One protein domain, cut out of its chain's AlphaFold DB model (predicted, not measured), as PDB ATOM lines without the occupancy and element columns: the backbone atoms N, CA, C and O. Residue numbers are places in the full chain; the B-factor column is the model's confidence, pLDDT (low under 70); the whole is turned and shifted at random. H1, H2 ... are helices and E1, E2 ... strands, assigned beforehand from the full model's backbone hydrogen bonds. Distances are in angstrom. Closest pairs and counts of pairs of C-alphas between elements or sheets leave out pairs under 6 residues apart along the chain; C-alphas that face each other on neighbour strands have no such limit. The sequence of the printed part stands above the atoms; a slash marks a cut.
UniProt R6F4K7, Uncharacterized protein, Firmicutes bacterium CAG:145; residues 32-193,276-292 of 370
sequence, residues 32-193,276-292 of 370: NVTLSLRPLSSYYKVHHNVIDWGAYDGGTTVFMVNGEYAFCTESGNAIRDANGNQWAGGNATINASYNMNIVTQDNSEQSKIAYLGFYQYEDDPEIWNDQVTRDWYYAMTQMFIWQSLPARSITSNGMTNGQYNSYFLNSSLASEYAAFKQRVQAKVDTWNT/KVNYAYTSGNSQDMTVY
ATOM      1  N   ASN A  32     -37.022   6.411 118.881       80.62
ATOM      2  CA  ASN A  32     -36.022   7.258 119.509       80.62
ATOM      3  C   ASN A  32     -34.645   6.670 119.218       80.62
ATOM      4  O   ASN A  32     -34.283   5.632 119.766       80.62
ATOM      5  N   VAL A  33     -33.882   7.356 118.374       86.50
ATOM      6  CA  VAL A  33     -32.493   7.003 118.083       86.50
ATOM      7  C   VAL A  33     -31.550   7.856 118.920       86.50
ATOM      8  O   VAL A  33     -31.837   9.016 119.235       86.50
ATOM      9  N   THR A  34     -30.397   7.286 119.265       89.88
ATOM     10  CA  THR A  34     -29.314   8.048 119.887       89.88
ATOM     11  C   THR A  34     -28.532   8.752 118.791       89.88
ATOM     12  O   THR A  34     -27.828   8.103 118.016       89.88
ATOM     13  N   LEU A  35     -28.633  10.077 118.732       91.25
ATOM     14  CA  LEU A  35     -27.868  10.900 117.808       91.25
ATOM     15  C   LEU A  35     -26.682  11.526 118.541       91.25
ATOM     16  O   LEU A  35     -26.858  12.293 119.488       91.25
ATOM     17  N   SER A  36     -25.469  11.225 118.085       93.38
ATOM     18  CA  SER A  36     -24.252  11.907 118.531       93.38
ATOM     19  C   SER A  36     -23.805  12.918 117.483       93.38
ATOM     20  O   SER A  36     -23.694  12.594 116.302       93.38
ATOM     21  N   LEU A  37     -23.553  14.145 117.931       92.62
ATOM     22  CA  LEU A  37     -23.166  15.288 117.117       92.62
ATOM     23  C   LEU A  37     -21.813  15.804 117.579       92.62
ATOM     24  O   LEU A  37     -21.624  16.123 118.756       92.62
ATOM     25  N   ARG A  38     -20.884  15.942 116.636       93.56
ATOM     26  CA  ARG A  38     -19.575  16.538 116.888       93.56
ATOM     27  C   ARG A  38     -19.243  17.554 115.801       93.56
ATOM     28  O   ARG A  38     -18.879  17.152 114.693       93.56
ATOM     29  N   PRO A  39     -19.362  18.860 116.087       91.38
ATOM     30  CA  PRO A  39     -18.883  19.893 115.181       91.38
ATOM     31  C   PRO A  39     -17.387  19.719 114.931       91.38
ATOM     32  O   PRO A  39     -16.605  19.536 115.867       91.38
ATOM     33  N   LEU A  40     -16.989  19.786 113.666       92.75
ATOM     34  CA  LEU A  40     -15.586  19.836 113.292       92.75
ATOM     35  C   LEU A  40     -15.007  21.229 113.549       92.75
ATOM     36  O   LEU A  40     -15.727  22.211 113.755       92.75
ATOM     37  N   SER A  41     -13.677  21.309 113.551       87.94
ATOM     38  CA  SER A  41     -12.962  22.567 113.758       87.94
ATOM     39  C   SER A  41     -13.333  23.614 112.697       87.94
ATOM     40  O   SER A  41     -13.850  23.305 111.621       87.94
ATOM     41  N   SER A  42     -12.994  24.878 112.963       86.44
ATOM     42  CA  SER A  42     -13.252  25.993 112.042       86.44
ATOM     43  C   SER A  42     -12.579  25.856 110.671       86.44
ATOM     44  O   SER A  42     -12.888  26.637 109.774       86.44
ATOM     45  N   TYR A  43     -11.655  24.907 110.506       89.25
ATOM     46  CA  TYR A  43     -11.052  24.583 109.218       89.25
ATOM     47  C   TYR A  43     -12.088  24.015 108.231       89.25
ATOM     48  O   TYR A  43     -12.073  24.380 107.060       89.25
ATOM     49  N   TYR A  44     -13.056  23.229 108.720       93.38
ATOM     50  CA  TYR A  44     -14.101  22.571 107.923       93.38
ATOM     51  C   TYR A  44     -15.393  23.392 107.836       93.38
ATOM     52  O   TYR A  44     -16.497  22.847 107.886       93.38
ATOM     53  N   LYS A  45     -15.276  24.720 107.766       92.50
ATOM     54  CA  LYS A  45     -16.448  25.582 107.605       92.50
ATOM     55  C   LYS A  45     -17.056  25.437 106.212       92.50
ATOM     56  O   LYS A  45     -16.345  25.464 105.204       92.50
ATOM     57  N   VAL A  46     -18.376  25.349 106.181       90.62
ATOM     58  CA  VAL A  46     -19.200  25.208 104.987       90.62
ATOM     59  C   VAL A  46     -20.212  26.337 104.920       90.62
ATOM     60  O   VAL A  46     -20.736  26.773 105.944       90.62
ATOM     61  N   HIS A  47     -20.479  26.776 103.701       88.62
ATOM     62  CA  HIS A  47     -21.668  27.532 103.360       88.62
ATOM     63  C   HIS A  47     -22.760  26.557 102.941       88.62
ATOM     64  O   HIS A  47     -22.454  25.613 102.208       88.62
ATOM     65  N   HIS A  48     -24.002  26.793 103.356       83.44
ATOM     66  CA  HIS A  48     -25.170  26.098 102.828       83.44
ATOM     67  C   HIS A  48     -26.462  26.932 102.990       83.44
ATOM     68  O   HIS A  48     -26.545  27.801 103.856       83.44
ATOM     69  N   ASN A  49     -27.479  26.688 102.156       75.00
ATOM     70  CA  ASN A  49     -28.761  27.408 102.188       75.00
ATOM     71  C   ASN A  49     -29.825  26.645 103.000       75.00
ATOM     72  O   ASN A  49     -30.373  25.642 102.534       75.00
ATOM     73  N   VAL A  50     -30.168  27.162 104.178       70.62
ATOM     74  CA  VAL A  50     -31.138  26.589 105.127       70.62
ATOM     75  C   VAL A  50     -32.542  27.133 104.859       70.62
ATOM     76  O   VAL A  50     -32.703  28.341 104.685       70.62
ATOM     77  N   ILE A  51     -33.566  26.267 104.872       65.25
ATOM     78  CA  ILE A  51     -34.977  26.646 104.622       65.25
ATOM     79  C   ILE A  51     -35.421  27.775 105.557       65.25
ATOM     80  O   ILE A  51     -36.035  28.742 105.113       65.25
ATOM     81  N   ASP A  52     -35.069  27.664 106.835       62.97
ATOM     82  CA  ASP A  52     -35.546  28.574 107.876       62.97
ATOM     83  C   ASP A  52     -34.708  29.857 108.000       62.97
ATOM     84  O   ASP A  52     -35.184  30.854 108.545       62.97
ATOM     85  N   TRP A  53     -33.454  29.845 107.531       62.91
ATOM     86  CA  TRP A  53     -32.456  30.878 107.860       62.91
ATOM     87  C   TRP A  53     -31.813  31.558 106.648       62.91
ATOM     88  O   TRP A  53     -31.107  32.553 106.811       62.91
ATOM     89  N   GLY A  54     -32.052  31.056 105.436       71.69
ATOM     90  CA  GLY A  54     -31.343  31.508 104.243       71.69
ATOM     91  C   GLY A  54     -29.890  31.026 104.240       71.69
ATOM     92  O   GLY A  54     -29.609  29.874 104.561       71.69
ATOM     93  N   ALA A  55     -28.961  31.895 103.847       77.56
ATOM     94  CA  ALA A  55     -27.536  31.578 103.817       77.56
ATOM     95  C   ALA A  55     -26.982  31.331 105.231       77.56
ATOM     96  O   ALA A  55     -27.092  32.195 106.102       77.56
ATOM     97  N   TYR A  56     -26.341  30.182 105.439       80.38
ATOM     98  CA  TYR A  56     -25.697  29.821 106.696       80.38
ATOM     99  C   TYR A  56     -24.244  29.403 106.471       80.38
ATOM    100  O   TYR A  56     -23.950  28.532 105.653       80.38
ATOM    101  N   ASP A  57     -23.358  29.990 107.273       86.38
ATOM    102  CA  ASP A  57     -21.939  29.660 107.328       86.38
ATOM    103  C   ASP A  57     -21.632  29.008 108.681       86.38
ATOM    104  O   ASP A  57     -21.631  29.671 109.723       86.38
ATOM    105  N   GLY A  58     -21.331  27.710 108.688       83.38
ATOM    106  CA  GLY A  58     -21.076  26.968 109.923       83.38
ATOM    107  C   GLY A  58     -20.096  25.819 109.758       83.38
ATOM    108  O   GLY A  58     -19.571  25.575 108.680       83.38
ATOM    109  N   GLY A  59     -19.785  25.131 110.856       84.06
ATOM    110  CA  GLY A  59     -18.908  23.960 110.814       84.06
ATOM    111  C   GLY A  59     -19.634  22.726 110.282       84.06
ATOM    112  O   GLY A  59     -20.782  22.476 110.656       84.06
ATOM    113  N   THR A  60     -18.953  21.915 109.470       90.62
ATOM    114  CA  THR A  60     -19.402  20.542 109.203       90.62
ATOM    115  C   THR A  60     -19.551  19.789 110.521       90.62
ATOM    116  O   THR A  60     -18.688  19.874 111.393       90.62
ATOM    117  N   THR A  61     -20.641  19.042 110.675       91.62
ATOM    118  CA  THR A  61     -20.890  18.227 111.867       91.62
ATOM    119  C   THR A  61     -20.773  16.756 111.507       91.62
ATOM    120  O   THR A  61     -21.361  16.297 110.528       91.62
ATOM    121  N   VAL A  62     -19.992  16.024 112.297       95.31
ATOM    122  CA  VAL A  62     -19.972  14.565 112.264       95.31
ATOM    123  C   VAL A  62     -21.191  14.059 113.003       95.31
ATOM    124  O   VAL A  62     -21.408  14.429 114.161       95.31
ATOM    125  N   PHE A  63     -21.955  13.207 112.337       94.62
ATOM    126  CA  PHE A  63     -23.127  12.587 112.910       94.62
ATOM    127  C   PHE A  63     -22.915  11.094 113.096       94.62
ATOM    128  O   PHE A  63     -22.331  10.421 112.244       94.62
ATOM    129  N   MET A  64     -23.437  10.581 114.205       94.88
ATOM    130  CA  MET A  64     -23.553   9.148 114.418       94.88
ATOM    131  C   MET A  64     -24.948   8.804 114.920       94.88
ATOM    132  O   MET A  64     -25.420   9.414 115.880       94.88
ATOM    133  N   VAL A  65     -25.588   7.823 114.293       91.88
ATOM    134  CA  VAL A  65     -26.890   7.291 114.705       91.88
ATOM    135  C   VAL A  65     -26.649   5.925 115.330       91.88
ATOM    136  O   VAL A  65     -26.104   5.036 114.686       91.88
ATOM    137  N   ASN A  66     -27.002   5.770 116.607       89.94
ATOM    138  CA  ASN A  66     -26.767   4.549 117.389       89.94
ATOM    139  C   ASN A  66     -25.301   4.066 117.364       89.94
ATOM    140  O   ASN A  66     -25.031   2.872 117.420       89.94
ATOM    141  N   GLY A  67     -24.350   5.004 117.298       90.56
ATOM    142  CA  GLY A  67     -22.913   4.712 117.275       90.56
ATOM    143  C   GLY A  67     -22.324   4.452 115.885       90.56
ATOM    144  O   GLY A  67     -21.107   4.346 115.780       90.56
ATOM    145  N   GLU A  68     -23.142   4.425 114.832       92.75
ATOM    146  CA  GLU A  68     -22.697   4.282 113.442       92.75
ATOM    147  C   GLU A  68     -22.583   5.644 112.763       92.75
ATOM    148  O   GLU A  68     -23.444   6.502 112.962       92.75
ATOM    149  N   TYR A  69     -21.554   5.852 111.936       95.56
ATOM    150  CA  TYR A  69     -21.431   7.081 111.151       95.56
ATOM    151  C   TYR A  69     -22.646   7.261 110.230       95.56
ATOM    152  O   TYR A  69     -23.092   6.343 109.549       95.56
ATOM    153  N   ALA A  70     -23.199   8.469 110.209       95.31
ATOM    154  CA  ALA A  70     -24.359   8.801 109.396       95.31
ATOM    155  C   ALA A  70     -24.084  10.076 108.610       95.31
ATOM    156  O   ALA A  70     -23.425  10.982 109.107       95.31
ATOM    157  N   PHE A  71     -24.632  10.173 107.406       94.75
ATOM    158  CA  PHE A  71     -24.507  11.356 106.568       94.75
ATOM    159  C   PHE A  71     -25.847  12.070 106.481       94.75
ATOM    160  O   PHE A  71     -26.884  11.448 106.250       94.75
ATOM    161  N   CYS A  72     -25.824  13.387 106.647       91.12
ATOM    162  CA  CYS A  72     -26.976  14.238 106.409       91.12
ATOM    163  C   CYS A  72     -27.349  14.175 104.923       91.12
ATOM    164  O   CYS A  72     -26.501  14.409 104.056       91.12
ATOM    165  N   THR A  73     -28.616  13.890 104.635       88.56
ATOM    166  CA  THR A  73     -29.176  13.862 103.277       88.56
ATOM    167  C   THR A  73     -30.087  15.057 102.999       88.56
ATOM    168  O   THR A  73     -30.768  15.113 101.978       88.56
ATOM    169  N   GLU A  74     -30.066  16.054 103.883       81.75
ATOM    170  CA  GLU A  74     -30.903  17.243 103.799       81.75
ATOM    171  C   GLU A  74     -30.245  18.450 104.496       81.75
ATOM    172  O   GLU A  74     -30.708  18.940 105.522       81.75
ATOM    173  N   SER A  75     -29.145  18.972 103.938       72.19
ATOM    174  CA  SER A  75     -28.326  20.059 104.529       72.19
ATOM    175  C   SER A  75     -29.006  21.419 104.693       72.19
ATOM    176  O   SER A  75     -28.342  22.413 104.979       72.19
ATOM    177  N   GLY A  76     -30.312  21.501 104.461       70.25
ATOM    178  CA  GLY A  76     -31.104  22.717 104.596       70.25
ATOM    179  C   GLY A  76     -31.941  22.783 105.872       70.25
ATOM    180  O   GLY A  76     -32.659  23.767 106.030       70.25
ATOM    181  N   ASN A  77     -31.879  21.768 106.740       77.81
ATOM    182  CA  ASN A  77     -32.732  21.653 107.921       77.81
ATOM    183  C   ASN A  77     -31.923  21.613 109.219       77.81
ATOM    184  O   ASN A  77     -30.809  21.100 109.283       77.81
ATOM    185  N   ALA A  78     -32.515  22.155 110.280       79.00
ATOM    186  CA  ALA A  78     -31.954  22.077 111.619       79.00
ATOM    187  C   ALA A  78     -32.012  20.649 112.180       79.00
ATOM    188  O   ALA A  78     -32.928  19.889 111.875       79.00
ATOM    189  N   ILE A  79     -31.091  20.321 113.089       85.62
ATOM    190  CA  ILE A  79     -31.242  19.161 113.973       85.62
ATOM    191  C   ILE A  79     -32.140  19.517 115.155       85.62
ATOM    192  O   ILE A  79     -31.945  20.560 115.794       85.62
ATOM    193  N   ARG A  80     -33.073  18.620 115.487       86.88
ATOM    194  CA  ARG A  80     -33.948  18.741 116.660       86.88
ATOM    195  C   ARG A  80     -33.935  17.483 117.526       86.88
ATOM    196  O   ARG A  80     -33.771  16.376 117.022       86.88
ATOM    197  N   ASP A  81     -34.099  17.667 118.835       84.38
ATOM    198  CA  ASP A  81     -34.306  16.570 119.788       84.38
ATOM    199  C   ASP A  81     -35.740  16.000 119.699       84.38
ATOM    200  O   ASP A  81     -36.593  16.509 118.968       84.38
ATOM    201  N   ALA A  82     -36.028  14.944 120.465       83.25
ATOM    202  CA  ALA A  82     -37.348  14.306 120.522       83.25
ATOM    203  C   ALA A  82     -38.489  15.242 120.981       83.25
ATOM    204  O   ALA A  82     -39.657  14.973 120.714       83.25
ATOM    205  N   ASN A  83     -38.166  16.353 121.649       83.94
ATOM    206  CA  ASN A  83     -39.136  17.363 122.072       83.94
ATOM    207  C   ASN A  83     -39.305  18.483 121.026       83.94
ATOM    208  O   ASN A  83     -40.086  19.410 121.237       83.94
ATOM    209  N   GLY A  84     -38.573  18.426 119.909       82.56
ATOM    210  CA  GLY A  84     -38.567  19.451 118.869       82.56
ATOM    211  C   GLY A  84     -37.677  20.658 119.181       82.56
ATOM    212  O   GLY A  84     -37.686  21.633 118.418       82.56
ATOM    213  N   ASN A  85     -36.888  20.614 120.258       85.56
ATOM    214  CA  ASN A  85     -35.934  21.674 120.552       85.56
ATOM    215  C   ASN A  85     -34.777  21.594 119.568       85.56
ATOM    216  O   ASN A  85     -34.203  20.532 119.328       85.56
ATOM    217  N   GLN A  86     -34.415  22.742 119.015       86.31
ATOM    218  CA  GLN A  86     -33.282  22.837 118.120       86.31
ATOM    219  C   GLN A  86     -31.964  22.663 118.878       86.31
ATOM    220  O   GLN A  86     -31.751  23.272 119.927       86.31
ATOM    221  N   TRP A  87     -31.050  21.878 118.311       84.25
ATOM    222  CA  TRP A  87     -29.685  21.808 118.814       84.25
ATOM    223  C   TRP A  87     -28.929  23.110 118.507       84.25
ATOM    224  O   TRP A  87     -28.883  23.568 117.365       84.25
ATOM    225  N   ALA A  88     -28.331  23.702 119.542       76.06
ATOM    226  CA  ALA A  88     -27.717  25.032 119.507       76.06
ATOM    227  C   ALA A  88     -26.189  25.019 119.272       76.06
ATOM    228  O   ALA A  88     -25.515  26.013 119.541       76.06
ATOM    229  N   GLY A  89     -25.630  23.910 118.777       77.06
ATOM    230  CA  GLY A  89     -24.191  23.753 118.543       77.06
ATOM    231  C   GLY A  89     -23.440  23.022 119.666       77.06
ATOM    232  O   GLY A  89     -23.967  22.786 120.750       77.06
ATOM    233  N   GLY A  90     -22.175  22.677 119.399       82.94
ATOM    234  CA  GLY A  90     -21.283  21.993 120.349       82.94
ATOM    235  C   GLY A  90     -21.461  20.470 120.412       82.94
ATOM    236  O   GLY A  90     -22.446  19.918 119.937       82.94
ATOM    237  N   ASN A  91     -20.489  19.766 120.990       86.94
ATOM    238  CA  ASN A  91     -20.578  18.308 121.126       86.94
ATOM    239  C   ASN A  91     -21.817  17.920 121.941       86.94
ATOM    240  O   ASN A  91     -22.007  18.433 123.044       86.94
ATOM    241  N   ALA A  92     -22.636  17.012 121.416       89.44
ATOM    242  CA  ALA A  92     -23.864  16.591 122.074       89.44
ATOM    243  C   ALA A  92     -24.213  15.137 121.752       89.44
ATOM    244  O   ALA A  92     -23.951  14.648 120.656       89.44
ATOM    245  N   THR A  93     -24.879  14.482 122.697       89.62
ATOM    246  CA  THR A  93     -25.623  13.245 122.462       89.62
ATOM    247  C   THR A  93     -27.067  13.524 122.844       89.62
ATOM    248  O   THR A  93     -27.342  13.883 123.989       89.62
ATOM    249  N   ILE A  94     -27.974  13.418 121.879       86.88
ATOM    250  CA  ILE A  94     -29.396  13.704 122.060       86.88
ATOM    251  C   ILE A  94     -30.226  12.500 121.633       86.88
ATOM    252  O   ILE A  94     -29.847  11.751 120.733       86.88
ATOM    253  N   ASN A  95     -31.389  12.340 122.257       86.50
ATOM    254  CA  ASN A  95     -32.418  11.457 121.729       86.50
ATOM    255  C   ASN A  95     -33.200  12.238 120.678       86.50
ATOM    256  O   ASN A  95     -33.751  13.297 120.987       86.50
ATOM    257  N   ALA A  96     -33.231  11.726 119.452       83.75
ATOM    258  CA  ALA A  96     -33.979  12.319 118.355       83.75
ATOM    259  C   ALA A  96     -35.041  11.335 117.864       83.75
ATOM    260  O   ALA A  96     -34.799  10.129 117.797       83.75
ATOM    261  N   SER A  97     -36.218  11.853 117.529       83.62
ATOM    262  CA  SER A  97     -37.308  11.043 116.990       83.62
ATOM    263  C   SER A  97     -37.186  10.981 115.470       83.62
ATOM    264  O   SER A  97     -37.409  11.977 114.776       83.62
ATOM    265  N   TYR A  98     -36.825   9.804 114.963       85.00
ATOM    266  CA  TYR A  98     -36.683   9.524 113.539       85.00
ATOM    267  C   TYR A  98     -37.553   8.332 113.153       85.00
ATOM    268  O   TYR A  98     -37.616   7.334 113.864       85.00
ATOM    269  N   ASN A  99     -38.193   8.403 111.991       80.06
ATOM    270  CA  ASN A  99     -38.755   7.217 111.359       80.06
ATOM    271  C   ASN A  99     -37.650   6.554 110.534       80.06
ATOM    272  O   ASN A  99     -37.074   7.190 109.643       80.06
ATOM    273  N   MET A 100     -37.362   5.280 110.801       76.75
ATOM    274  CA  MET A 100     -36.534   4.469 109.912       76.75
ATOM    275  C   MET A 100     -37.382   4.091 108.698       76.75
ATOM    276  O   MET A 100     -38.049   3.065 108.686       76.75
ATOM    277  N   ASN A 101     -37.412   4.953 107.689       66.56
ATOM    278  CA  ASN A 101     -38.341   4.792 106.572       66.56
ATOM    279  C   ASN A 101     -37.857   3.786 105.530       66.56
ATOM    280  O   ASN A 101     -38.671   3.260 104.771       66.56
ATOM    281  N   ILE A 102     -36.546   3.537 105.450       69.00
ATOM    282  CA  ILE A 102     -35.983   2.685 104.407       69.00
ATOM    283  C   ILE A 102     -34.820   1.866 104.962       69.00
ATOM    284  O   ILE A 102     -33.771   2.405 105.312       69.00
ATOM    285  N   VAL A 103     -35.004   0.547 104.958       77.88
ATOM    286  CA  VAL A 103     -33.923  -0.437 104.990       77.88
ATOM    287  C   VAL A 103     -33.783  -0.957 103.566       77.88
ATOM    288  O   VAL A 103     -34.704  -1.589 103.051       77.88
ATOM    289  N   THR A 104     -32.684  -0.632 102.891       78.88
ATOM    290  CA  THR A 104     -32.571  -0.883 101.447       78.88
ATOM    291  C   THR A 104     -31.198  -1.372 101.026       78.88
ATOM    292  O   THR A 104     -30.184  -0.987 101.597       78.88
ATOM    293  N   GLN A 105     -31.174  -2.176  99.970       81.06
ATOM    294  CA  GLN A 105     -29.980  -2.510  99.193       81.06
ATOM    295  C   GLN A 105     -29.808  -1.523  98.029       81.06
ATOM    296  O   GLN A 105     -29.541  -1.904  96.892       81.06
ATOM    297  N   ASP A 106     -30.051  -0.240  98.298       79.25
ATOM    298  CA  ASP A 106     -29.961   0.805  97.287       79.25
ATOM    299  C   ASP A 106     -28.501   0.992  96.859       79.25
ATOM    300  O   ASP A 106     -27.631   1.280  97.679       79.25
ATOM    301  N   ASN A 107     -28.250   0.844  95.560       81.50
ATOM    302  CA  ASN A 107     -26.952   1.070  94.929       81.50
ATOM    303  C   ASN A 107     -26.859   2.490  94.338       81.50
ATOM    304  O   ASN A 107     -26.373   2.692  93.216       81.50
ATOM    305  N   SER A 108     -27.394   3.472  95.067       90.50
ATOM    306  CA  SER A 108     -27.409   4.873  94.662       90.50
ATOM    307  C   SER A 108     -26.009   5.465  94.569       90.50
ATOM    308  O   SER A 108     -25.033   4.958  95.128       90.50
ATOM    309  N   GLU A 109     -25.919   6.586  93.859       92.75
ATOM    310  CA  GLU A 109     -24.696   7.379  93.769       92.75
ATOM    311  C   GLU A 109     -24.175   7.772  95.157       92.75
ATOM    312  O   GLU A 109     -22.982   7.643  95.419       92.75
ATOM    313  N   GLN A 110     -25.061   8.135  96.089       93.06
ATOM    314  CA  GLN A 110     -24.683   8.490  97.456       93.06
ATOM    315  C   GLN A 110     -24.081   7.304  98.217       93.06
ATOM    316  O   GLN A 110     -23.100   7.491  98.935       93.06
ATOM    317  N   SER A 111     -24.605   6.087  98.022       94.06
ATOM    318  CA  SER A 111     -24.039   4.880  98.638       94.06
ATOM    319  C   SER A 111     -22.613   4.619  98.150       94.06
ATOM    320  O   SER A 111     -21.708   4.344  98.938       94.06
ATOM    321  N   LYS A 112     -22.382   4.793  96.842       96.25
ATOM    322  CA  LYS A 112     -21.054   4.655  96.227       96.25
ATOM    323  C   LYS A 112     -20.089   5.734  96.711       96.25
ATOM    324  O   LYS A 112     -18.947   5.418  97.036       96.25
ATOM    325  N   ILE A 113     -20.548   6.986  96.798       97.38
ATOM    326  CA  ILE A 113     -19.771   8.109  97.343       97.38
ATOM    327  C   ILE A 113     -19.409   7.848  98.804       97.38
ATOM    328  O   ILE A 113     -18.255   8.034  99.171       97.38
ATOM    329  N   ALA A 114     -20.350   7.392  99.633       96.88
ATOM    330  CA  ALA A 114     -20.090   7.089 101.038       96.88
ATOM    331  C   ALA A 114     -19.050   5.970 101.196       96.88
ATOM    332  O   ALA A 114     -18.125   6.086 102.002       96.88
ATOM    333  N   TYR A 115     -19.158   4.910 100.389       96.31
ATOM    334  CA  TYR A 115     -18.183   3.825 100.394       96.31
ATOM    335  C   TYR A 115     -16.788   4.297  99.958       96.31
ATOM    336  O   TYR A 115     -15.831   4.174 100.718       96.31
ATOM    337  N   LEU A 116     -16.667   4.888  98.766       97.12
ATOM    338  CA  LEU A 116     -15.385   5.340  98.206       97.12
ATOM    339  C   LEU A 116     -14.779   6.518  98.982       97.12
ATOM    340  O   LEU A 116     -13.563   6.702  99.029       97.12
ATOM    341  N   GLY A 117     -15.619   7.361  99.563       97.31
ATOM    342  CA  GLY A 117     -15.191   8.549 100.280       97.31
ATOM    343  C   GLY A 117     -14.777   8.273 101.720       97.31
ATOM    344  O   GLY A 117     -13.912   8.977 102.233       97.31
ATOM    345  N   PHE A 118     -15.364   7.259 102.361       97.00
ATOM    346  CA  PHE A 118     -15.231   7.064 103.802       97.00
ATOM    347  C   PHE A 118     -15.089   5.592 104.209       97.00
ATOM    348  O   PHE A 118     -14.054   5.215 104.753       97.00
ATOM    349  N   TYR A 119     -16.081   4.742 103.927       94.94
ATOM    350  CA  TYR A 119     -16.113   3.390 104.510       94.94
ATOM    351  C   TYR A 119     -15.048   2.434 103.980       94.94
ATOM    352  O   TYR A 119     -14.640   1.532 104.701       94.94
ATOM    353  N   GLN A 120     -14.528   2.629 102.767       93.38
ATOM    354  CA  GLN A 120     -13.470   1.757 102.247       93.38
ATOM    355  C   GLN A 120     -12.164   1.804 103.062       93.38
ATOM    356  O   GLN A 120     -11.300   0.947 102.870       93.38
ATOM    357  N   TYR A 121     -12.019   2.804 103.937       94.00
ATOM    358  CA  TYR A 121     -10.869   3.002 104.814       94.00
ATOM    359  C   TYR A 121     -11.101   2.471 106.241       94.00
ATOM    360  O   TYR A 121     -10.248   2.676 107.097       94.00
ATOM    361  N   GLU A 122     -12.226   1.799 106.523       92.38
ATOM    362  CA  GLU A 122     -12.560   1.313 107.877       92.38
ATOM    363  C   GLU A 122     -11.538   0.321 108.448       92.38
ATOM    364  O   GLU A 122     -11.289   0.296 109.652       92.38
ATOM    365  N   ASP A 123     -10.924  -0.471 107.568       91.06
ATOM    366  CA  ASP A 123      -9.929  -1.482 107.923       91.06
ATOM    367  C   ASP A 123      -8.485  -0.943 107.820       91.06
ATOM    368  O   ASP A 123      -7.534  -1.685 108.073       91.06
ATOM    369  N   ASP A 124      -8.300   0.335 107.457       93.81
ATOM    370  CA  ASP A 124      -6.997   1.005 107.439       93.81
ATOM    371  C   ASP A 124      -6.753   1.708 108.789       93.81
ATOM    372  O   ASP A 124      -7.347   2.756 109.054       93.81
ATOM    373  N   PRO A 125      -5.886   1.178 109.671       95.06
ATOM    374  CA  PRO A 125      -5.678   1.746 110.998       95.06
ATOM    375  C   PRO A 125      -4.963   3.102 110.980       95.06
ATOM    376  O   PRO A 125      -5.077   3.826 111.970       95.06
ATOM    377  N   GLU A 126      -4.234   3.453 109.915       94.69
ATOM    378  CA  GLU A 126      -3.572   4.761 109.800       94.69
ATOM    379  C   GLU A 126      -4.610   5.864 109.576       94.69
ATOM    380  O   GLU A 126      -4.507   6.943 110.159       94.69
ATOM    381  N   ILE A 127      -5.654   5.564 108.801       95.00
ATOM    382  CA  ILE A 127      -6.772   6.478 108.548       95.00
ATOM    383  C   ILE A 127      -7.806   6.405 109.672       95.00
ATOM    384  O   ILE A 127      -8.253   7.432 110.183       95.00
ATOM    385  N   TRP A 128      -8.216   5.199 110.062       94.88
ATOM    386  CA  TRP A 128      -9.370   5.013 110.935       94.88
ATOM    387  C   TRP A 128      -9.090   5.395 112.386       94.88
ATOM    388  O   TRP A 128      -9.991   5.899 113.056       94.88
ATOM    389  N   ASN A 129      -7.855   5.228 112.878       95.19
ATOM    390  CA  ASN A 129      -7.507   5.608 114.252       95.19
ATOM    391  C   ASN A 129      -7.098   7.080 114.386       95.19
ATOM    392  O   ASN A 129      -7.227   7.640 115.477       95.19
ATOM    393  N   ASP A 130      -6.668   7.735 113.304       96.69
ATOM    394  CA  ASP A 130      -6.369   9.165 113.324       96.69
ATOM    395  C   ASP A 130      -7.637  10.004 113.120       96.69
ATOM    396  O   ASP A 130      -8.215  10.078 112.036       96.69
ATOM    397  N   GLN A 131      -8.093  10.667 114.186       94.19
ATOM    398  CA  GLN A 131      -9.331  11.445 114.149       94.19
ATOM    399  C   GLN A 131      -9.278  12.603 113.149       94.19
ATOM    400  O   GLN A 131     -10.294  12.891 112.526       94.19
ATOM    401  N   VAL A 132      -8.122  13.247 112.980       94.56
ATOM    402  CA  VAL A 132      -7.981  14.388 112.065       94.56
ATOM    403  C   VAL A 132      -8.146  13.932 110.615       94.56
ATOM    404  O   VAL A 132      -8.930  14.518 109.867       94.56
ATOM    405  N   THR A 133      -7.473  12.850 110.234       96.38
ATOM    406  CA  THR A 133      -7.585  12.242 108.903       96.38
ATOM    407  C   THR A 133      -8.996  11.712 108.661       96.38
ATOM    408  O   THR A 133      -9.604  12.011 107.631       96.38
ATOM    409  N   ARG A 134      -9.582  10.999 109.628       96.62
ATOM    410  CA  ARG A 134     -10.956  10.492 109.518       96.62
ATOM    411  C   ARG A 134     -11.983  11.617 109.362       96.62
ATOM    412  O   ARG A 134     -12.888  11.509 108.535       96.62
ATOM    413  N   ASP A 135     -11.829  12.712 110.104       96.25
ATOM    414  CA  ASP A 135     -12.690  13.896 110.004       96.25
ATOM    415  C   ASP A 135     -12.583  14.567 108.633       96.25
ATOM    416  O   ASP A 135     -13.592  15.025 108.094       96.25
ATOM    417  N   TRP A 136     -11.385  14.577 108.041       97.19
ATOM    418  CA  TRP A 136     -11.183  15.046 106.676       97.19
ATOM    419  C   TRP A 136     -11.984  14.204 105.677       97.19
ATOM    420  O   TRP A 136     -12.797  14.759 104.935       97.19
ATOM    421  N   TYR A 137     -11.846  12.873 105.705       98.19
ATOM    422  CA  TYR A 137     -12.594  11.988 104.800       98.19
ATOM    423  C   TYR A 137     -14.104  12.118 104.992       98.19
ATOM    424  O   TYR A 137     -14.848  12.201 104.012       98.19
ATOM    425  N   TYR A 138     -14.563  12.209 106.242       97.81
ATOM    426  CA  TYR A 138     -15.972  12.423 106.543       97.81
ATOM    427  C   TYR A 138     -16.479  13.746 105.951       97.81
ATOM    428  O   TYR A 138     -17.498  13.759 105.261       97.81
ATOM    429  N   ALA A 139     -15.772  14.860 106.177       97.31
ATOM    430  CA  ALA A 139     -16.200  16.177 105.708       97.31
ATOM    431  C   ALA A 139     -16.267  16.248 104.177       97.31
ATOM    432  O   ALA A 139     -17.253  16.746 103.626       97.31
ATOM    433  N   MET A 140     -15.250  15.715 103.495       98.19
ATOM    434  CA  MET A 140     -15.206  15.651 102.033       98.19
ATOM    435  C   MET A 140     -16.351  14.807 101.467       98.19
ATOM    436  O   MET A 140     -17.033  15.224 100.528       98.19
ATOM    437  N   THR A 141     -16.604  13.650 102.079       98.06
ATOM    438  CA  THR A 141     -17.688  12.738 101.693       98.06
ATOM    439  C   THR A 141     -19.057  13.373 101.915       98.06
ATOM    440  O   THR A 141     -19.896  13.346 101.019       98.06
ATOM    441  N   GLN A 142     -19.274  14.018 103.065       96.12
ATOM    442  CA  GLN A 142     -20.527  14.701 103.382       96.12
ATOM    443  C   GLN A 142     -20.846  15.816 102.378       96.12
ATOM    444  O   GLN A 142     -21.986  15.916 101.919       96.12
ATOM    445  N   MET A 143     -19.851  16.631 102.010       95.25
ATOM    446  CA  MET A 143     -20.025  17.681 101.004       95.25
ATOM    447  C   MET A 143     -20.389  17.090  99.636       95.25
ATOM    448  O   MET A 143     -21.280  17.602  98.957       95.25
ATOM    449  N   PHE A 144     -19.746  15.986  99.242       96.31
ATOM    450  CA  PHE A 144     -20.054  15.336  97.971       96.31
ATOM    451  C   PHE A 144     -21.458  14.720  97.971       96.31
ATOM    452  O   PHE A 144     -22.209  14.907  97.016       96.31
ATOM    453  N   ILE A 145     -21.874  14.091  99.073       94.31
ATOM    454  CA  ILE A 145     -23.246  13.598  99.225       94.31
ATOM    455  C   ILE A 145     -24.243  14.744  99.022       94.31
ATOM    456  O   ILE A 145     -25.111  14.615  98.161       94.31
ATOM    457  N   TRP A 146     -24.079  15.890  99.692       90.88
ATOM    458  CA  TRP A 146     -24.965  17.049  99.491       90.88
ATOM    459  C   TRP A 146     -25.034  17.509  98.037       90.88
ATOM    460  O   TRP A 146     -26.122  17.732  97.518       90.88
ATOM    461  N   GLN A 147     -23.890  17.589  97.358       91.25
ATOM    462  CA  GLN A 147     -23.822  18.012  95.958       91.25
ATOM    463  C   GLN A 147     -24.323  16.960  94.952       91.25
ATOM    464  O   GLN A 147     -24.520  17.294  93.787       91.25
ATOM    465  N   SER A 148     -24.499  15.703  95.365       90.50
ATOM    466  CA  SER A 148     -25.006  14.615  94.509       90.50
ATOM    467  C   SER A 148     -26.517  14.393  94.646       90.50
ATOM    468  O   SER A 148     -27.137  13.739  93.808       90.50
ATOM    469  N   LEU A 149     -27.123  14.900  95.723       86.62
ATOM    470  CA  LEU A 149     -28.546  14.726  95.983       86.62
ATOM    471  C   LEU A 149     -29.382  15.563  95.007       86.62
ATOM    472  O   LEU A 149     -28.991  16.669  94.630       86.62
ATOM    473  N   PRO A 150     -30.567  15.076  94.597       76.62
ATOM    474  CA  PRO A 150     -31.423  15.839  93.708       76.62
ATOM    475  C   PRO A 150     -31.862  17.139  94.391       76.62
ATOM    476  O   PRO A 150     -32.157  17.158  95.587       76.62
ATOM    477  N   ALA A 151     -31.985  18.213  93.607       63.38
ATOM    478  CA  ALA A 151     -32.472  19.522  94.045       63.38
ATOM    479  C   ALA A 151     -33.989  19.501  94.349       63.38
ATOM    480  O   ALA A 151     -34.776  20.222  93.741       63.38
ATOM    481  N   ARG A 152     -34.431  18.606  95.242       55.25
ATOM    482  CA  ARG A 152     -35.844  18.413  95.621       55.25
ATOM    483  C   ARG A 152     -36.369  19.495  96.557       55.25
ATOM    484  O   ARG A 152     -37.573  19.599  96.744       55.25
ATOM    485  N   SER A 153     -35.479  20.321  97.084       51.06
ATOM    486  CA  SER A 153     -35.807  21.560  97.768       51.06
ATOM    487  C   SER A 153     -34.808  22.617  97.309       51.06
ATOM    488  O   SER A 153     -33.664  22.295  96.986       51.06
ATOM    489  N   ILE A 154     -35.237  23.871  97.250       50.69
ATOM    490  CA  ILE A 154     -34.468  25.081  96.897       50.69
ATOM    491  C   ILE A 154     -33.320  25.397  97.891       50.69
ATOM    492  O   ILE A 154     -32.943  26.550  98.079       50.69
ATOM    493  N   THR A 155     -32.765  24.377  98.542       61.03
ATOM    494  CA  THR A 155     -31.824  24.429  99.664       61.03
ATOM    495  C   THR A 155     -30.410  24.016  99.252       61.03
ATOM    496  O   THR A 155     -30.094  23.836  98.071       61.03
ATOM    497  N   SER A 156     -29.541  23.889 100.252       61.31
ATOM    498  CA  SER A 156     -28.149  23.437 100.256       61.31
ATOM    499  C   SER A 156     -27.725  22.369  99.229       61.31
ATOM    500  O   SER A 156     -26.592  22.431  98.753       61.31
ATOM    501  N   ASN A 157     -28.587  21.423  98.838       72.12
ATOM    502  CA  ASN A 157     -28.228  20.342  97.900       72.12
ATOM    503  C   ASN A 157     -28.257  20.762  96.409       72.12
ATOM    504  O   ASN A 157     -27.730  20.059  95.553       72.12
ATOM    505  N   GLY A 158     -28.898  21.890  96.070       75.06
ATOM    506  CA  GLY A 158     -29.088  22.335  94.683       75.06
ATOM    507  C   GLY A 158     -27.943  23.170  94.101       75.06
ATOM    508  O   GLY A 158     -26.922  23.412  94.744       75.06
ATOM    509  N   MET A 159     -28.143  23.656  92.872       78.31
ATOM    510  CA  MET A 159     -27.262  24.630  92.226       78.31
ATOM    511  C   MET A 159     -28.017  25.918  91.896       78.31
ATOM    512  O   MET A 159     -29.105  25.870  91.324       78.31
ATOM    513  N   THR A 160     -27.403  27.065  92.173       76.88
ATOM    514  CA  THR A 160     -27.868  28.387  91.744       76.88
ATOM    515  C   THR A 160     -26.874  28.940  90.726       76.88
ATOM    516  O   THR A 160     -25.679  29.006  90.998       76.88
ATOM    517  N   ASN A 161     -27.340  29.312  89.528       81.00
ATOM    518  CA  ASN A 161     -26.497  29.865  88.453       81.00
ATOM    519  C   ASN A 161     -25.257  29.012  88.105       81.00
ATOM    520  O   ASN A 161     -24.182  29.541  87.835       81.00
ATOM    521  N   GLY A 162     -25.392  27.682  88.119       78.50
ATOM    522  CA  GLY A 162     -24.279  26.781  87.807       78.50
ATOM    523  C   GLY A 162     -23.300  26.543  88.965       78.50
ATOM    524  O   GLY A 162     -22.288  25.878  88.759       78.50
ATOM    525  N   GLN A 163     -23.590  27.032  90.174       81.25
ATOM    526  CA  GLN A 163     -22.777  26.814  91.374       81.25
ATOM    527  C   GLN A 163     -23.561  26.041  92.427       81.25
ATOM    528  O   GLN A 163     -24.738  26.317  92.631       81.25
ATOM    529  N   TYR A 164     -22.918  25.088  93.103       86.25
ATOM    530  CA  TYR A 164     -23.546  24.376  94.216       86.25
ATOM    531  C   TYR A 164     -23.866  25.332  95.363       86.25
ATOM    532  O   TYR A 164     -23.052  26.178  95.728       86.25
ATOM    533  N   ASN A 165     -25.039  25.140  95.958       84.56
ATOM    534  CA  ASN A 165     -25.505  25.900  97.111       84.56
ATOM    535  C   ASN A 165     -24.757  25.519  98.399       84.56
ATOM    536  O   ASN A 165     -24.854  26.253  99.376       84.56
ATOM    537  N   SER A 166     -24.015  24.402  98.399       88.25
ATOM    538  CA  SER A 166     -23.100  24.010  99.477       88.25
ATOM    539  C   SER A 166     -21.653  23.962  99.001       88.25
ATOM    540  O   SER A 166     -21.357  23.319  97.989       88.25
ATOM    541  N   TYR A 167     -20.744  24.602  99.736       92.19
ATOM    542  CA  TYR A 167     -19.306  24.605  99.442       92.19
ATOM    543  C   TYR A 167     -18.469  24.891 100.696       92.19
ATOM    544  O   TYR A 167     -18.962  25.428 101.686       92.19
ATOM    545  N   PHE A 168     -17.183  24.531 100.664       95.06
ATOM    546  CA  PHE A 168     -16.238  24.877 101.729       95.06
ATOM    547  C   PHE A 168     -15.817  26.346 101.640       95.06
ATOM    548  O   PHE A 168     -15.454  26.823 100.567       95.06
ATOM    549  N   LEU A 169     -15.810  27.043 102.778       94.12
ATOM    550  CA  LEU A 169     -15.383  28.447 102.859       94.12
ATOM    551  C   LEU A 169     -13.855  28.601 102.827       94.12
ATOM    552  O   LEU A 169     -13.338  29.629 102.392       94.12
ATOM    553  N   ASN A 170     -13.119  27.591 103.295       95.12
ATOM    554  CA  ASN A 170     -11.663  27.575 103.219       95.12
ATOM    555  C   ASN A 170     -11.217  27.201 101.793       95.12
ATOM    556  O   ASN A 170     -11.550  26.126 101.300       95.12
ATOM    557  N   SER A 171     -10.442  28.068 101.140       94.12
ATOM    558  CA  SER A 171     -10.023  27.891  99.741       94.12
ATOM    559  C   SER A 171      -9.047  26.729  99.518       94.12
ATOM    560  O   SER A 171      -9.110  26.070  98.476       94.12
ATOM    561  N   SER A 172      -8.169  26.438 100.483       95.06
ATOM    562  CA  SER A 172      -7.290  25.263 100.434       95.06
ATOM    563  C   SER A 172      -8.118  23.985 100.517       95.06
ATOM    564  O   SER A 172      -8.010  23.127  99.642       95.06
ATOM    565  N   LEU A 173      -9.040  23.919 101.482       95.81
ATOM    566  CA  LEU A 173      -9.951  22.787 101.640       95.81
ATOM    567  C   LEU A 173     -10.867  22.606 100.419       95.81
ATOM    568  O   LEU A 173     -11.098  21.486  99.980       95.81
ATOM    569  N   ALA A 174     -11.357  23.695  99.818       96.06
ATOM    570  CA  ALA A 174     -12.150  23.639  98.591       96.06
ATOM    571  C   ALA A 174     -11.358  23.050  97.406       96.06
ATOM    572  O   ALA A 174     -11.919  22.328  96.580       96.06
ATOM    573  N   SER A 175     -10.052  23.324  97.336       96.88
ATOM    574  CA  SER A 175      -9.165  22.773  96.302       96.88
ATOM    575  C   SER A 175      -8.906  21.281  96.525       96.88
ATOM    576  O   SER A 175      -8.990  20.483  95.590       96.88
ATOM    577  N   GLU A 176      -8.656  20.889  97.775       97.69
ATOM    578  CA  GLU A 176      -8.551  19.485  98.183       97.69
ATOM    579  C   GLU A 176      -9.842  18.713  97.888       97.69
ATOM    580  O   GLU A 176      -9.798  17.612  97.334       97.69
ATOM    581  N   TYR A 177     -10.994  19.322  98.182       98.19
ATOM    582  CA  TYR A 177     -12.311  18.777  97.878       98.19
ATOM    583  C   TYR A 177     -12.514  18.562  96.378       98.19
ATOM    584  O   TYR A 177     -13.000  17.508  95.981       98.19
ATOM    585  N   ALA A 178     -12.119  19.513  95.526       97.94
ATOM    586  CA  ALA A 178     -12.250  19.358  94.079       97.94
ATOM    587  C   ALA A 178     -11.466  18.135  93.568       97.94
ATOM    588  O   ALA A 178     -11.993  17.339  92.788       97.94
ATOM    589  N   ALA A 179     -10.240  17.939  94.067       98.31
ATOM    590  CA  ALA A 179      -9.424  16.773  93.737       98.31
ATOM    591  C   ALA A 179     -10.019  15.471  94.300       98.31
ATOM    592  O   ALA A 179     -10.052  14.455  93.605       98.31
ATOM    593  N   PHE A 180     -10.506  15.485  95.545       98.69
ATOM    594  CA  PHE A 180     -11.208  14.353  96.154       98.69
ATOM    595  C   PHE A 180     -12.443  13.955  95.337       98.69
ATOM    596  O   PHE A 180     -12.561  12.799  94.932       98.69
ATOM    597  N   LYS A 181     -13.315  14.922  95.032       98.31
ATOM    598  CA  LYS A 181     -14.542  14.730  94.255       98.31
ATOM    599  C   LYS A 181     -14.231  14.133  92.890       98.31
ATOM    600  O   LYS A 181     -14.874  13.168  92.503       98.31
ATOM    601  N   GLN A 182     -13.219  14.649  92.188       98.31
ATOM    602  CA  GLN A 182     -12.807  14.112  90.890       98.31
ATOM    603  C   GLN A 182     -12.370  12.643  90.982       98.31
ATOM    604  O   GLN A 182     -12.803  11.830  90.167       98.31
ATOM    605  N   ARG A 183     -11.539  12.285  91.972       97.81
ATOM    606  CA  ARG A 183     -11.079  10.898  92.157       97.81
ATOM    607  C   ARG A 183     -12.232   9.952  92.485       97.81
ATOM    608  O   ARG A 183     -12.330   8.885  91.884       97.81
ATOM    609  N   VAL A 184     -13.105  10.345  93.412       98.44
ATOM    610  CA  VAL A 184     -14.265   9.532  93.799       98.44
ATOM    611  C   VAL A 184     -15.244   9.406  92.630       98.44
ATOM    612  O   VAL A 184     -15.652   8.294  92.316       98.44
ATOM    613  N   GLN A 185     -15.554  10.499  91.922       98.25
ATOM    614  CA  GLN A 185     -16.442  10.466  90.755       98.25
ATOM    615  C   GLN A 185     -15.906   9.543  89.657       98.25
ATOM    616  O   GLN A 185     -16.661   8.734  89.135       98.25
ATOM    617  N   ALA A 186     -14.603   9.579  89.356       97.69
ATOM    618  CA  ALA A 186     -14.018   8.685  88.355       97.69
ATOM    619  C   ALA A 186     -14.243   7.194  88.692       97.69
ATOM    620  O   ALA A 186     -14.490   6.374  87.803       97.69
ATOM    621  N   LYS A 187     -14.207   6.838  89.983       97.12
ATOM    622  CA  LYS A 187     -14.491   5.478  90.469       97.12
ATOM    623  C   LYS A 187     -15.988   5.153  90.470       97.12
ATOM    624  O   LYS A 187     -16.357   4.022  90.160       97.12
ATOM    625  N   VAL A 188     -16.853   6.132  90.743       96.69
ATOM    626  CA  VAL A 188     -18.315   6.003  90.584       96.69
ATOM    627  C   VAL A 188     -18.684   5.752  89.115       96.69
ATOM    628  O   VAL A 188     -19.438   4.823  88.825       96.69
ATOM    629  N   ASP A 189     -18.109   6.511  88.182       96.75
ATOM    630  CA  ASP A 189     -18.383   6.405  86.742       96.75
ATOM    631  C   ASP A 189     -17.943   5.047  86.174       96.75
ATOM    632  O   ASP A 189     -18.587   4.478  85.292       96.75
ATOM    633  N   THR A 190     -16.859   4.491  86.722       96.38
ATOM    634  CA  THR A 190     -16.311   3.179  86.347       96.38
ATOM    635  C   THR A 190     -16.753   2.051  87.284       96.38
ATOM    636  O   THR A 190     -16.205   0.942  87.233       96.38
ATOM    637  N   TRP A 191     -17.783   2.282  88.111       95.44
ATOM    638  CA  TRP A 191     -18.204   1.335  89.147       95.44
ATOM    639  C   TRP A 191     -18.450  -0.063  88.585       95.44
ATOM    640  O   TRP A 191     -17.925  -1.037  89.109       95.44
ATOM    641  N   ASN A 192     -19.165  -0.168  87.464       95.56
ATOM    642  CA  ASN A 192     -19.507  -1.450  86.838       95.56
ATOM    643  C   ASN A 192     -18.491  -1.929  85.789       95.56
ATOM    644  O   ASN A 192     -18.645  -3.023  85.243       95.56
ATOM    645  N   THR A 193     -17.457  -1.140  85.491       97.38
ATOM    646  CA  THR A 193     -16.409  -1.536  84.547       97.38
ATOM    647  C   THR A 193     -15.626  -2.708  85.126       97.38
ATOM    648  O   THR A 193     -15.202  -2.682  86.283       97.38
ATOM    649  N   LYS A 276     -25.160  -5.043 105.002       86.56
ATOM    650  CA  LYS A 276     -26.098  -5.691 104.066       86.56
ATOM    651  C   LYS A 276     -27.167  -4.762 103.515       86.56
ATOM    652  O   LYS A 276     -27.822  -5.133 102.546       86.56
ATOM    653  N   VAL A 277     -27.351  -3.607 104.145       89.56
ATOM    654  CA  VAL A 277     -28.392  -2.618 103.854       89.56
ATOM    655  C   VAL A 277     -27.900  -1.224 104.251       89.56
ATOM    656  O   VAL A 277     -26.995  -1.091 105.074       89.56
ATOM    657  N   ASN A 278     -28.526  -0.203 103.681       90.81
ATOM    658  CA  ASN A 278     -28.493   1.179 104.142       90.81
ATOM    659  C   ASN A 278     -29.701   1.439 105.048       90.81
ATOM    660  O   ASN A 278     -30.779   0.891 104.799       90.81
ATOM    661  N   TYR A 279     -29.534   2.316 106.036       90.88
ATOM    662  CA  TYR A 279     -30.612   2.764 106.919       90.88
ATOM    663  C   TYR A 279     -30.874   4.253 106.708       90.88
ATOM    664  O   TYR A 279     -30.038   5.082 107.076       90.88
ATOM    665  N   ALA A 280     -32.024   4.593 106.124       90.31
ATOM    666  CA  ALA A 280     -32.473   5.975 105.986       90.31
ATOM    667  C   ALA A 280     -33.393   6.358 107.152       90.31
ATOM    668  O   ALA A 280     -34.440   5.742 107.377       90.31
ATOM    669  N   TYR A 281     -32.997   7.404 107.862       88.75
ATOM    670  CA  TYR A 281     -33.692   7.996 108.989       88.75
ATOM    671  C   TYR A 281     -34.291   9.317 108.534       88.75
ATOM    672  O   TYR A 281     -33.568  10.243 108.172       88.75
ATOM    673  N   THR A 282     -35.613   9.411 108.580       87.25
ATOM    674  CA  THR A 282     -36.324  10.640 108.214       87.25
ATOM    675  C   THR A 282     -37.022  11.263 109.405       87.25
ATOM    676  O   THR A 282     -37.471  10.542 110.304       87.25
ATOM    677  N   SER A 283     -37.156  12.581 109.413       82.62
ATOM    678  CA  SER A 283     -37.867  13.282 110.478       82.62
ATOM    679  C   SER A 283     -38.751  14.392 109.922       82.62
ATOM    680  O   SER A 283     -38.435  15.038 108.933       82.62
ATOM    681  N   GLY A 284     -39.899  14.619 110.564       77.25
ATOM    682  CA  GLY A 284     -40.812  15.694 110.171       77.25
ATOM    683  C   GLY A 284     -40.357  17.086 110.621       77.25
ATOM    684  O   GLY A 284     -40.947  18.079 110.205       77.25
ATOM    685  N   ASN A 285     -39.358  17.174 111.504       73.69
ATOM    686  CA  ASN A 285     -38.882  18.435 112.075       73.69
ATOM    687  C   ASN A 285     -37.346  18.530 112.189       73.69
ATOM    688  O   ASN A 285     -36.846  19.589 112.564       73.69
ATOM    689  N   SER A 286     -36.607  17.467 111.868       82.38
ATOM    690  CA  SER A 286     -35.141  17.405 111.886       82.38
ATOM    691  C   SER A 286     -34.621  17.004 110.503       82.38
ATOM    692  O   SER A 286     -35.356  16.380 109.746       82.38
ATOM    693  N   GLN A 287     -33.374  17.334 110.164       85.25
ATOM    694  CA  GLN A 287     -32.794  16.939 108.870       85.25
ATOM    695  C   GLN A 287     -32.774  15.410 108.691       85.25
ATOM    696  O   GLN A 287     -32.432  14.679 109.626       85.25
ATOM    697  N   ASP A 288     -33.054  14.927 107.484       88.69
ATOM    698  CA  ASP A 288     -32.917  13.508 107.152       88.69
ATOM    699  C   ASP A 288     -31.450  13.044 107.149       88.69
ATOM    700  O   ASP A 288     -30.513  13.793 106.836       88.69
ATOM    701  N   MET A 289     -31.240  11.773 107.493       90.75
ATOM    702  CA  MET A 289     -29.918  11.169 107.636       90.75
ATOM    703  C   MET A 289     -29.897   9.756 107.079       90.75
ATOM    704  O   MET A 289     -30.892   9.041 107.123       90.75
ATOM    705  N   THR A 290     -28.742   9.310 106.600       92.56
ATOM    706  CA  THR A 290     -28.563   7.927 106.156       92.56
ATOM    707  C   THR A 290     -27.270   7.350 106.708       92.56
ATOM    708  O   THR A 290     -26.195   7.928 106.540       92.56
ATOM    709  N   VAL A 291     -27.373   6.186 107.347       93.38
ATOM    710  CA  VAL A 291     -26.226   5.303 107.573       93.38
ATOM    711  C   VAL A 291     -26.071   4.483 106.300       93.38
ATOM    712  O   VAL A 291     -26.807   3.518 106.069       93.38
ATOM    713  N   TYR A 292     -25.163   4.927 105.434       92.38
ATOM    714  CA  TYR A 292     -24.747   4.131 104.287       92.38
ATOM    715  C   TYR A 292     -23.866   2.985 104.770       92.38
ATOM    716  O   TYR A 292     -23.095   3.141 105.710       92.38
TER     717      TYR A 292
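This is residues 32 to 193 and 276 to 292 of the 370 residues of an uncharacterized protein of Firmicutes bacterium CAG:145 (UniProt R6F4K7). A small closed barrel of six antiparallel strands has two helices, H3 and H1, packed side by side on its outside, and a third, H4, crossing over them farther from the barrel. The hairpin E2 and E3 extends away from the barrel beyond E4, and the short H2 sits at the corner before H3. The printed part has 179 residues, with the order E1 E2 E3 E4 E5 E6 H1 H2 H3 H4 E7 E8; the class is mixed, helices and strands. It is compact, with a radius of gyration of the C-alphas of 15.5 A, and spans 46 by 39 by 31 A.

The barrel holds E1, residues 32 to 39, 21.7 A long from C-alpha 32 at (-36.022, 7.258, 119.509); E4, 61 to 65; E5, 68 to 72; E6, 92 to 104, 28.4 A; E7, 278 to 282; and E8, 289 to 291, ending at C-alpha 291 at (-26.226, 5.303, 107.573). E2 is residues 45 to 50 and E3 54 to 59. The helices are H1, 109 to 117, 11.6 A; H2, 125 to 128; H3, 131 to 148, 25.3 A; and H4, 171 to 189, 26.5 A, from C-alpha 171 at (-10.023, 27.891, 99.741).

Round the barrel run E1, E4, E5, E8, E7, E6 and back to E1. Within hydrogen-bond range across the neighbour pairs are, for instance, N 36 and O 64 of E1 and E4 at 2.9 A, N 70 and O 63 of E5 and E4 at 3.0 A, N 71 and O 290 of E5 and E8 at 2.9 A, N 281 and O 289 of E7 and E8 at 2.8 A, N 99 and O 282 of E6 and E7 at 2.8 A, and N 37 and O 92 of E1 and E6 at 2.8 A. E6 bends by 77 degrees at residue 101. E3 runs on into E4 at 82 degrees; in its hairpin with E2, N 46 and O 58 are 2.8 A apart. H3 lies outside the barrel, over E4 and E5, at a height over the sheet of 8.9 A, and runs across the strands, at 90 degrees to E4 on the local plane. H1 is on the barrel too and touches H3 at a shallow tilt of 20 degrees, opposite ways, closest at C-alphas 117 and 141, 5.1 A. H4 is not on the barrel; its residues 177 to 181 touch H3 at a steep tilt of 66 degrees, closest at C-alphas 140 and 177, 6.0 A. H2 and H3 only just touch, only at the corner, with 3 pairs of C-alphas within 8 A, closest at C-alphas 127 and 133, 5.8 A. In H1, H3 and H4 every O i to N i+4 pair is within hydrogen-bond range; H2 is too short for one, and its one O i to N i+3 pair is not within range.

The C-alphas farthest apart, of Asn 83 and Thr 193, are 47.8 A apart. Residues 194 to 275 are not printed, and C-alphas 193 and 276 across the cut are 22.2 A apart. The links E5 to E6 and H3 to H4 are long. pLDDT is under 70 at residues 51 to 53, 101 to 102 and 151 to 156.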